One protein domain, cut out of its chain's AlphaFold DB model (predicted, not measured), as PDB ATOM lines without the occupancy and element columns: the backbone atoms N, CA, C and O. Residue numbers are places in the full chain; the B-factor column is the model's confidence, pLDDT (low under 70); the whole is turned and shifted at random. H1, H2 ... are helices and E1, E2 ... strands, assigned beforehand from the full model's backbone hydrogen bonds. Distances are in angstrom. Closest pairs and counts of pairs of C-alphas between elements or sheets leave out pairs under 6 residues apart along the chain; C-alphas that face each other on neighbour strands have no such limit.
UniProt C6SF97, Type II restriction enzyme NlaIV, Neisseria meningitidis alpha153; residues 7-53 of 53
ATOM      1  N   GLN A   7    -156.756 -65.961  60.232       96.06
ATOM      2  CA  GLN A   7    -156.243 -65.222  59.078       96.06
ATOM      3  C   GLN A   7    -156.166 -63.718  59.359       96.06
ATOM      4  O   GLN A   7    -155.146 -63.101  59.095       96.06
ATOM      5  N   GLN A   8    -157.200 -63.140  59.975       95.12
ATOM      6  CA  GLN A   8    -157.200 -61.712  60.299       95.12
ATOM      7  C   GLN A   8    -156.125 -61.347  61.328       95.12
ATOM      8  O   GLN A   8    -155.551 -60.269  61.246       95.12
ATOM      9  N   ILE A   9    -155.841 -62.230  62.292       93.50
ATOM     10  CA  ILE A   9    -154.736 -62.032  63.240       93.50
ATOM     11  C   ILE A   9    -153.396 -62.088  62.499       93.50
ATOM     12  O   ILE A   9    -152.545 -61.231  62.716       93.50
ATOM     13  N   PHE A  10    -153.220 -63.065  61.609       95.12
ATOM     14  CA  PHE A  10    -152.010 -63.201  60.800       95.12
ATOM     15  C   PHE A  10    -151.752 -61.959  59.936       95.12
ATOM     16  O   PHE A  10    -150.663 -61.391  60.006       95.12
ATOM     17  N   ASP A  11    -152.761 -61.498  59.196       96.44
ATOM     18  CA  ASP A  11    -152.662 -60.312  58.339       96.44
ATOM     19  C   ASP A  11    -152.347 -59.065  59.175       96.44
ATOM     20  O   ASP A  11    -151.468 -58.279  58.833       96.44
ATOM     21  N   LYS A  12    -152.981 -58.926  60.344       93.94
ATOM     22  CA  LYS A  12    -152.723 -57.814  61.261       93.94
ATOM     23  C   LYS A  12    -151.276 -57.790  61.770       93.94
ATOM     24  O   LYS A  12    -150.653 -56.730  61.804       93.94
ATOM     25  N   LEU A  13    -150.720 -58.947  62.135       94.19
ATOM     26  CA  LEU A  13    -149.320 -59.061  62.564       94.19
ATOM     27  C   LEU A  13    -148.339 -58.688  61.441       94.19
ATOM     28  O   LEU A  13    -147.280 -58.109  61.694       94.19
ATOM     29  N   LEU A  14    -148.681 -59.028  60.201       95.31
ATOM     30  CA  LEU A  14    -147.863 -58.738  59.028       95.31
ATOM     31  C   LEU A  14    -147.930 -57.272  58.606       95.31
ATOM     32  O   LEU A  14    -146.884 -56.657  58.402       95.31
ATOM     33  N   ASP A  15    -149.134 -56.721  58.499       95.56
ATOM     34  CA  ASP A  15    -149.362 -55.443  57.830       95.56
ATOM     35  C   ASP A  15    -149.406 -54.263  58.807       95.56
ATOM     36  O   ASP A  15    -148.845 -53.199  58.522       95.56
ATOM     37  N   GLU A  16    -150.035 -54.445  59.974       93.69
ATOM     38  CA  GLU A  16    -150.158 -53.390  60.988       93.69
ATOM     39  C   GLU A  16    -148.945 -53.383  61.926       93.69
ATOM     40  O   GLU A  16    -148.261 -52.365  62.039       93.69
ATOM     41  N   GLU A  17    -148.630 -54.526  62.541       89.50
ATOM     42  CA  GLU A  17    -147.514 -54.654  63.498       89.50
ATOM     43  C   GLU A  17    -146.149 -54.797  62.809       89.50
ATOM     44  O   GLU A  17    -145.100 -54.642  63.438       89.50
ATOM     45  N   LYS A  18    -146.142 -55.091  61.501       94.25
ATOM     46  CA  LYS A  18    -144.929 -55.244  60.681       94.25
ATOM     47  C   LYS A  18    -143.911 -56.190  61.317       94.25
ATOM     48  O   LYS A  18    -142.706 -55.903  61.313       94.25
ATOM     49  N   ILE A  19    -144.396 -57.336  61.818       93.00
ATOM     50  CA  ILE A  19    -143.639 -58.303  62.633       93.00
ATOM     51  C   ILE A  19    -142.302 -58.733  61.995       93.00
ATOM     52  O   ILE A  19    -141.327 -59.003  62.687       93.00
ATOM     53  N   LEU A  20    -142.215 -58.746  60.661       93.00
ATOM     54  CA  LEU A  20    -140.997 -59.116  59.926       93.00
ATOM     55  C   LEU A  20    -139.855 -58.091  60.041       93.00
ATOM     56  O   LEU A  20    -138.716 -58.407  59.703       93.00
ATOM     57  N   SER A  21    -140.153 -56.864  60.469       93.62
ATOM     58  CA  SER A  21    -139.197 -55.750  60.540       93.62
ATOM     59  C   SER A  21    -138.871 -55.299  61.965       93.62
ATOM     60  O   SER A  21    -137.913 -54.550  62.172       93.62
ATOM     61  N   VAL A  22    -139.651 -55.741  62.951       91.50
ATOM     62  CA  VAL A  22    -139.447 -55.386  64.357       91.50
ATOM     63  C   VAL A  22    -138.338 -56.219  64.981       91.50
ATOM     64  O   VAL A  22    -138.179 -57.408  64.717       91.50
ATOM     65  N   ASN A  23    -137.578 -55.570  65.858       91.19
ATOM     66  CA  ASN A  23    -136.565 -56.213  66.680       91.19
ATOM     67  C   ASN A  23    -137.055 -56.259  68.124       91.19
ATOM     68  O   ASN A  23    -137.591 -55.278  68.638       91.19
ATOM     69  N   GLY A  24    -136.833 -57.392  68.782       89.00
ATOM     70  CA  GLY A  24    -137.202 -57.606  70.175       89.00
ATOM     71  C   GLY A  24    -136.049 -58.197  70.970       89.00
ATOM     72  O   GLY A  24    -135.095 -58.747  70.421       89.00
ATOM     73  N   GLN A  25    -136.145 -58.088  72.289       91.56
ATOM     74  CA  GLN A  25    -135.214 -58.725  73.209       91.56
ATOM     75  C   GLN A  25    -135.917 -59.081  74.510       91.56
ATOM     76  O   GLN A  25    -136.842 -58.394  74.938       91.56
ATOM     77  N   ILE A  26    -135.420 -60.117  75.175       90.50
ATOM     78  CA  ILE A  26    -135.869 -60.478  76.514       90.50
ATOM     79  C   ILE A  26    -134.968 -59.747  77.513       90.50
ATOM     80  O   ILE A  26    -133.739 -59.866  77.454       90.50
ATOM     81  N   ARG A  27    -135.576 -58.983  78.423       92.75
ATOM     82  CA  ARG A  27    -134.887 -58.358  79.558       92.75
ATOM     83  C   ARG A  27    -135.411 -58.932  80.862       92.75
ATOM     84  O   ARG A  27    -136.619 -59.064  81.038       92.75
ATOM     85  N   PHE A  28    -134.492 -59.247  81.762       91.56
ATOM     86  CA  PHE A  28    -134.804 -59.561  83.148       91.56
ATOM     87  C   PHE A  28    -134.415 -58.368  84.015       91.56
ATOM     88  O   PHE A  28    -133.306 -57.854  83.878       91.56
ATOM     89  N   PHE A  29    -135.332 -57.949  84.884       95.62
ATOM     90  CA  PHE A  29    -135.160 -56.815  85.784       95.62
ATOM     91  C   PHE A  29    -135.203 -57.304  87.230       95.62
ATOM     92  O   PHE A  29    -136.132 -58.021  87.610       95.62
ATOM     93  N   LEU A  30    -134.220 -56.907  88.036       95.62
ATOM     94  CA  LEU A  30    -134.182 -57.198  89.465       95.62
ATOM     95  C   LEU A  30    -133.544 -56.031  90.218       95.62
ATOM     96  O   LEU A  30    -132.350 -55.775  90.078       95.62
ATOM     97  N   GLY A  31    -134.350 -55.340  91.028       95.12
ATOM     98  CA  GLY A  31    -133.920 -54.114  91.696       95.12
ATOM     99  C   GLY A  31    -133.556 -53.038  90.673       95.12
ATOM    100  O   GLY A  31    -134.388 -52.645  89.859       95.12
ATOM    101  N   ASP A  32    -132.308 -52.591  90.722       94.94
ATOM    102  CA  ASP A  32    -131.680 -51.597  89.851       94.94
ATOM    103  C   ASP A  32    -130.846 -52.213  88.709       94.94
ATOM    104  O   ASP A  32    -130.183 -51.490  87.966       94.94
ATOM    105  N   VAL A  33    -130.895 -53.539  88.535       93.75
ATOM    106  CA  VAL A  33    -130.144 -54.264  87.502       93.75
ATOM    107  C   VAL A  33    -131.072 -54.762  86.391       93.75
ATOM    108  O   VAL A  33    -132.081 -55.418  86.661       93.75
ATOM    109  N   ASP A  34    -130.683 -54.527  85.131       95.00
ATOM    110  CA  ASP A  34    -131.281 -55.152  83.949       95.00
ATOM    111  C   ASP A  34    -130.259 -55.971  83.144       95.00
ATOM    112  O   ASP A  34    -129.129 -55.546  82.905       95.00
ATOM    113  N   ILE A  35    -130.655 -57.178  82.726       93.00
ATOM    114  CA  ILE A  35    -129.820 -58.065  81.899       93.00
ATOM    115  C   ILE A  35    -130.555 -58.512  80.638       93.00
ATOM    116  O   ILE A  35    -131.758 -58.785  80.653       93.00
ATOM    117  N   ILE A  36    -129.806 -58.650  79.540       91.88
ATOM    118  CA  ILE A  36    -130.306 -59.249  78.298       91.88
ATOM    119  C   ILE A  36    -130.229 -60.769  78.419       91.88
ATOM    120  O   ILE A  36    -129.140 -61.342  78.527       91.88
ATOM    121  N   VAL A  37    -131.381 -61.427  78.345       90.19
ATOM    122  CA  VAL A  37    -131.466 -62.888  78.365       90.19
ATOM    123  C   VAL A  37    -131.181 -63.424  76.961       90.19
ATOM    124  O   VAL A  37    -131.835 -63.037  75.996       90.19
ATOM    125  N   LYS A  38    -130.196 -64.326  76.839       87.25
ATOM    126  CA  LYS A  38    -129.752 -64.914  75.556       87.25
ATOM    127  C   LYS A  38    -130.141 -66.389  75.369       87.25
ATOM    128  O   LYS A  38    -129.665 -67.026  74.431       87.25
ATOM    129  N   GLN A  39    -130.956 -66.961  76.258       86.00
ATOM    130  CA  GLN A  39    -131.385 -68.360  76.134       86.00
ATOM    131  C   GLN A  39    -132.385 -68.528  74.985       86.00
ATOM    132  O   GLN A  39    -133.440 -67.898  74.975       86.00
ATOM    133  N   LYS A  40    -132.058 -69.413  74.038       78.12
ATOM    134  CA  LYS A  40    -132.860 -69.653  72.832       78.12
ATOM    135  C   LYS A  40    -134.174 -70.387  73.121       78.12
ATOM    136  O   LYS A  40    -135.186 -70.049  72.519       78.12
ATOM    137  N   ASP A  41    -134.176 -71.327  74.064       83.06
ATOM    138  CA  ASP A  41    -135.348 -72.176  74.346       83.06
ATOM    139  C   ASP A  41    -136.521 -71.390  74.952       83.06
ATOM    140  O   ASP A  41    -137.684 -71.725  74.747       83.06
ATOM    141  N   VAL A  42    -136.227 -70.283  75.637       83.06
ATOM    142  CA  VAL A  42    -137.237 -69.424  76.272       83.06
ATOM    143  C   VAL A  42    -138.022 -68.608  75.233       83.06
ATOM    144  O   VAL A  42    -139.172 -68.245  75.470       83.06
ATOM    145  N   VAL A  43    -137.440 -68.360  74.053       85.69
ATOM    146  CA  VAL A  43    -138.046 -67.514  73.010       85.69
ATOM    147  C   VAL A  43    -139.362 -68.103  72.500       85.69
ATOM    148  O   VAL A  43    -140.337 -67.370  72.364       85.69
ATOM    149  N   GLY A  44    -139.414 -69.416  72.254       83.31
ATOM    150  CA  GLY A  44    -140.614 -70.071  71.719       83.31
ATOM    151  C   GLY A  44    -141.814 -69.959  72.660       83.31
ATOM    152  O   GLY A  44    -142.889 -69.540  72.239       83.31
ATOM    153  N   ASN A  45    -141.600 -70.251  73.947       86.25
ATOM    154  CA  ASN A  45    -142.650 -70.156  74.963       86.25
ATOM    155  C   ASN A  45    -143.147 -68.711  75.120       86.25
ATOM    156  O   ASN A  45    -144.350 -68.480  75.200       86.25
ATOM    157  N   ILE A  46    -142.239 -67.728  75.102       87.69
ATOM    158  CA  ILE A  46    -142.602 -66.310  75.244       87.69
ATOM    159  C   ILE A  46    -143.409 -65.800  74.047       87.69
ATOM    160  O   ILE A  46    -144.332 -65.022  74.252       87.69
ATOM    161  N   ILE A  47    -143.103 -66.216  72.812       87.94
ATOM    162  CA  ILE A  47    -143.873 -65.779  71.633       87.94
ATOM    163  C   ILE A  47    -145.336 -66.228  71.735       87.94
ATOM    164  O   ILE A  47    -146.234 -65.470  71.373       87.94
ATOM    165  N   GLN A  48    -145.581 -67.437  72.249       84.50
ATOM    166  CA  GLN A  48    -146.940 -67.939  72.434       84.50
ATOM    167  C   GLN A  48    -147.704 -67.137  73.495       84.50
ATOM    168  O   GLN A  48    -148.840 -66.737  73.248       84.50
ATOM    169  N   GLU A  49    -147.078 -66.868  74.643       87.69
ATOM    170  CA  GLU A  49    -147.668 -66.031  75.698       87.69
ATOM    171  C   GLU A  49    -147.900 -64.591  75.217       87.69
ATOM    172  O   GLU A  49    -148.949 -64.012  75.479       87.69
ATOM    173  N   TRP A  50    -146.960 -64.027  74.450       87.50
ATOM    174  CA  TRP A  50    -147.068 -62.677  73.894       87.50
ATOM    175  C   TRP A  50    -148.263 -62.521  72.949       87.50
ATOM    176  O   TRP A  50    -148.920 -61.491  72.980       87.50
ATOM    177  N   LEU A  51    -148.572 -63.536  72.136       86.38
ATOM    178  CA  LEU A  51    -149.736 -63.497  71.244       86.38
ATOM    179  C   LEU A  51    -151.071 -63.641  72.002       86.38
ATOM    180  O   LEU A  51    -152.117 -63.250  71.487       86.38
ATOM    181  N   GLY A  52    -151.043 -64.257  73.186       79.38
ATOM    182  CA  GLY A  52    -152.225 -64.493  74.014       79.38
ATOM    183  C   GLY A  52    -152.602 -63.339  74.949       79.38
ATOM    184  O   GLY A  52    -153.750 -63.304  75.396       79.38
ATOM    185  N   GLY A  53    -151.656 -62.444  75.257       74.94
ATOM    186  CA  GLY A  53    -151.851 -61.268  76.117       74.94
ATOM    187  C   GLY A  53    -152.436 -60.073  75.379       74.94
ATOM    188  O   GLY A  53    -153.372 -59.458  75.939       74.94
TER     189      GLY A  53
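AT A GLANCE: This is residues 7 to 53 of the 53 residues of the protein "Type II restriction enzyme NlaIV" of Neisseria meningitidis alpha153 (UniProt C6SF97). A two-stranded hairpin, E1 and E2, makes one end of a loose rod and helix H1 the other, with a stretch of chain without named elements between them; helix H2 folds back from the hairpin part of the way toward H1. The printed part has 47 residues, in the order H1, E1, E2, H2, and its class is mixed, helices and strands. The sheet is antiparallel, the radius of gyration of the C-alphas is 13.5 A, and the spans are 40 by 19 by 18 A.

IN THESE COORDINATES: E1, residues 26 to 30, is 13.5 A long and begins at C-alpha 26 (-135.869, -60.478, 76.514). E2 is residues 33 to 37, 12.6 A. H2, residues 41 to 52, is 18.5 A long and ends at C-alpha 52 (-152.225, -64.493, 74.014). H1 is residues 7 to 15, 12.0 A.

HOW THE PARTS SIT: E1 and E2 form a hairpin, antiparallel at 153 degrees, with N 30 and O 33 at 2.9 A. E1 and H2 are only just apart, closest 8.2 A. H1 is apart from E2 and H2. Every O i to N i+4 pair is within hydrogen-bond range in H1, and 7 of 8 in H2.

THE WHOLE: The C-alphas of Gln 7 and Asp 32, the two farthest apart, are 41.7 A apart. Residues 29 to 34 stand free. The printed part has no cut and no long link, and no printed residue is under 70 in pLDDT.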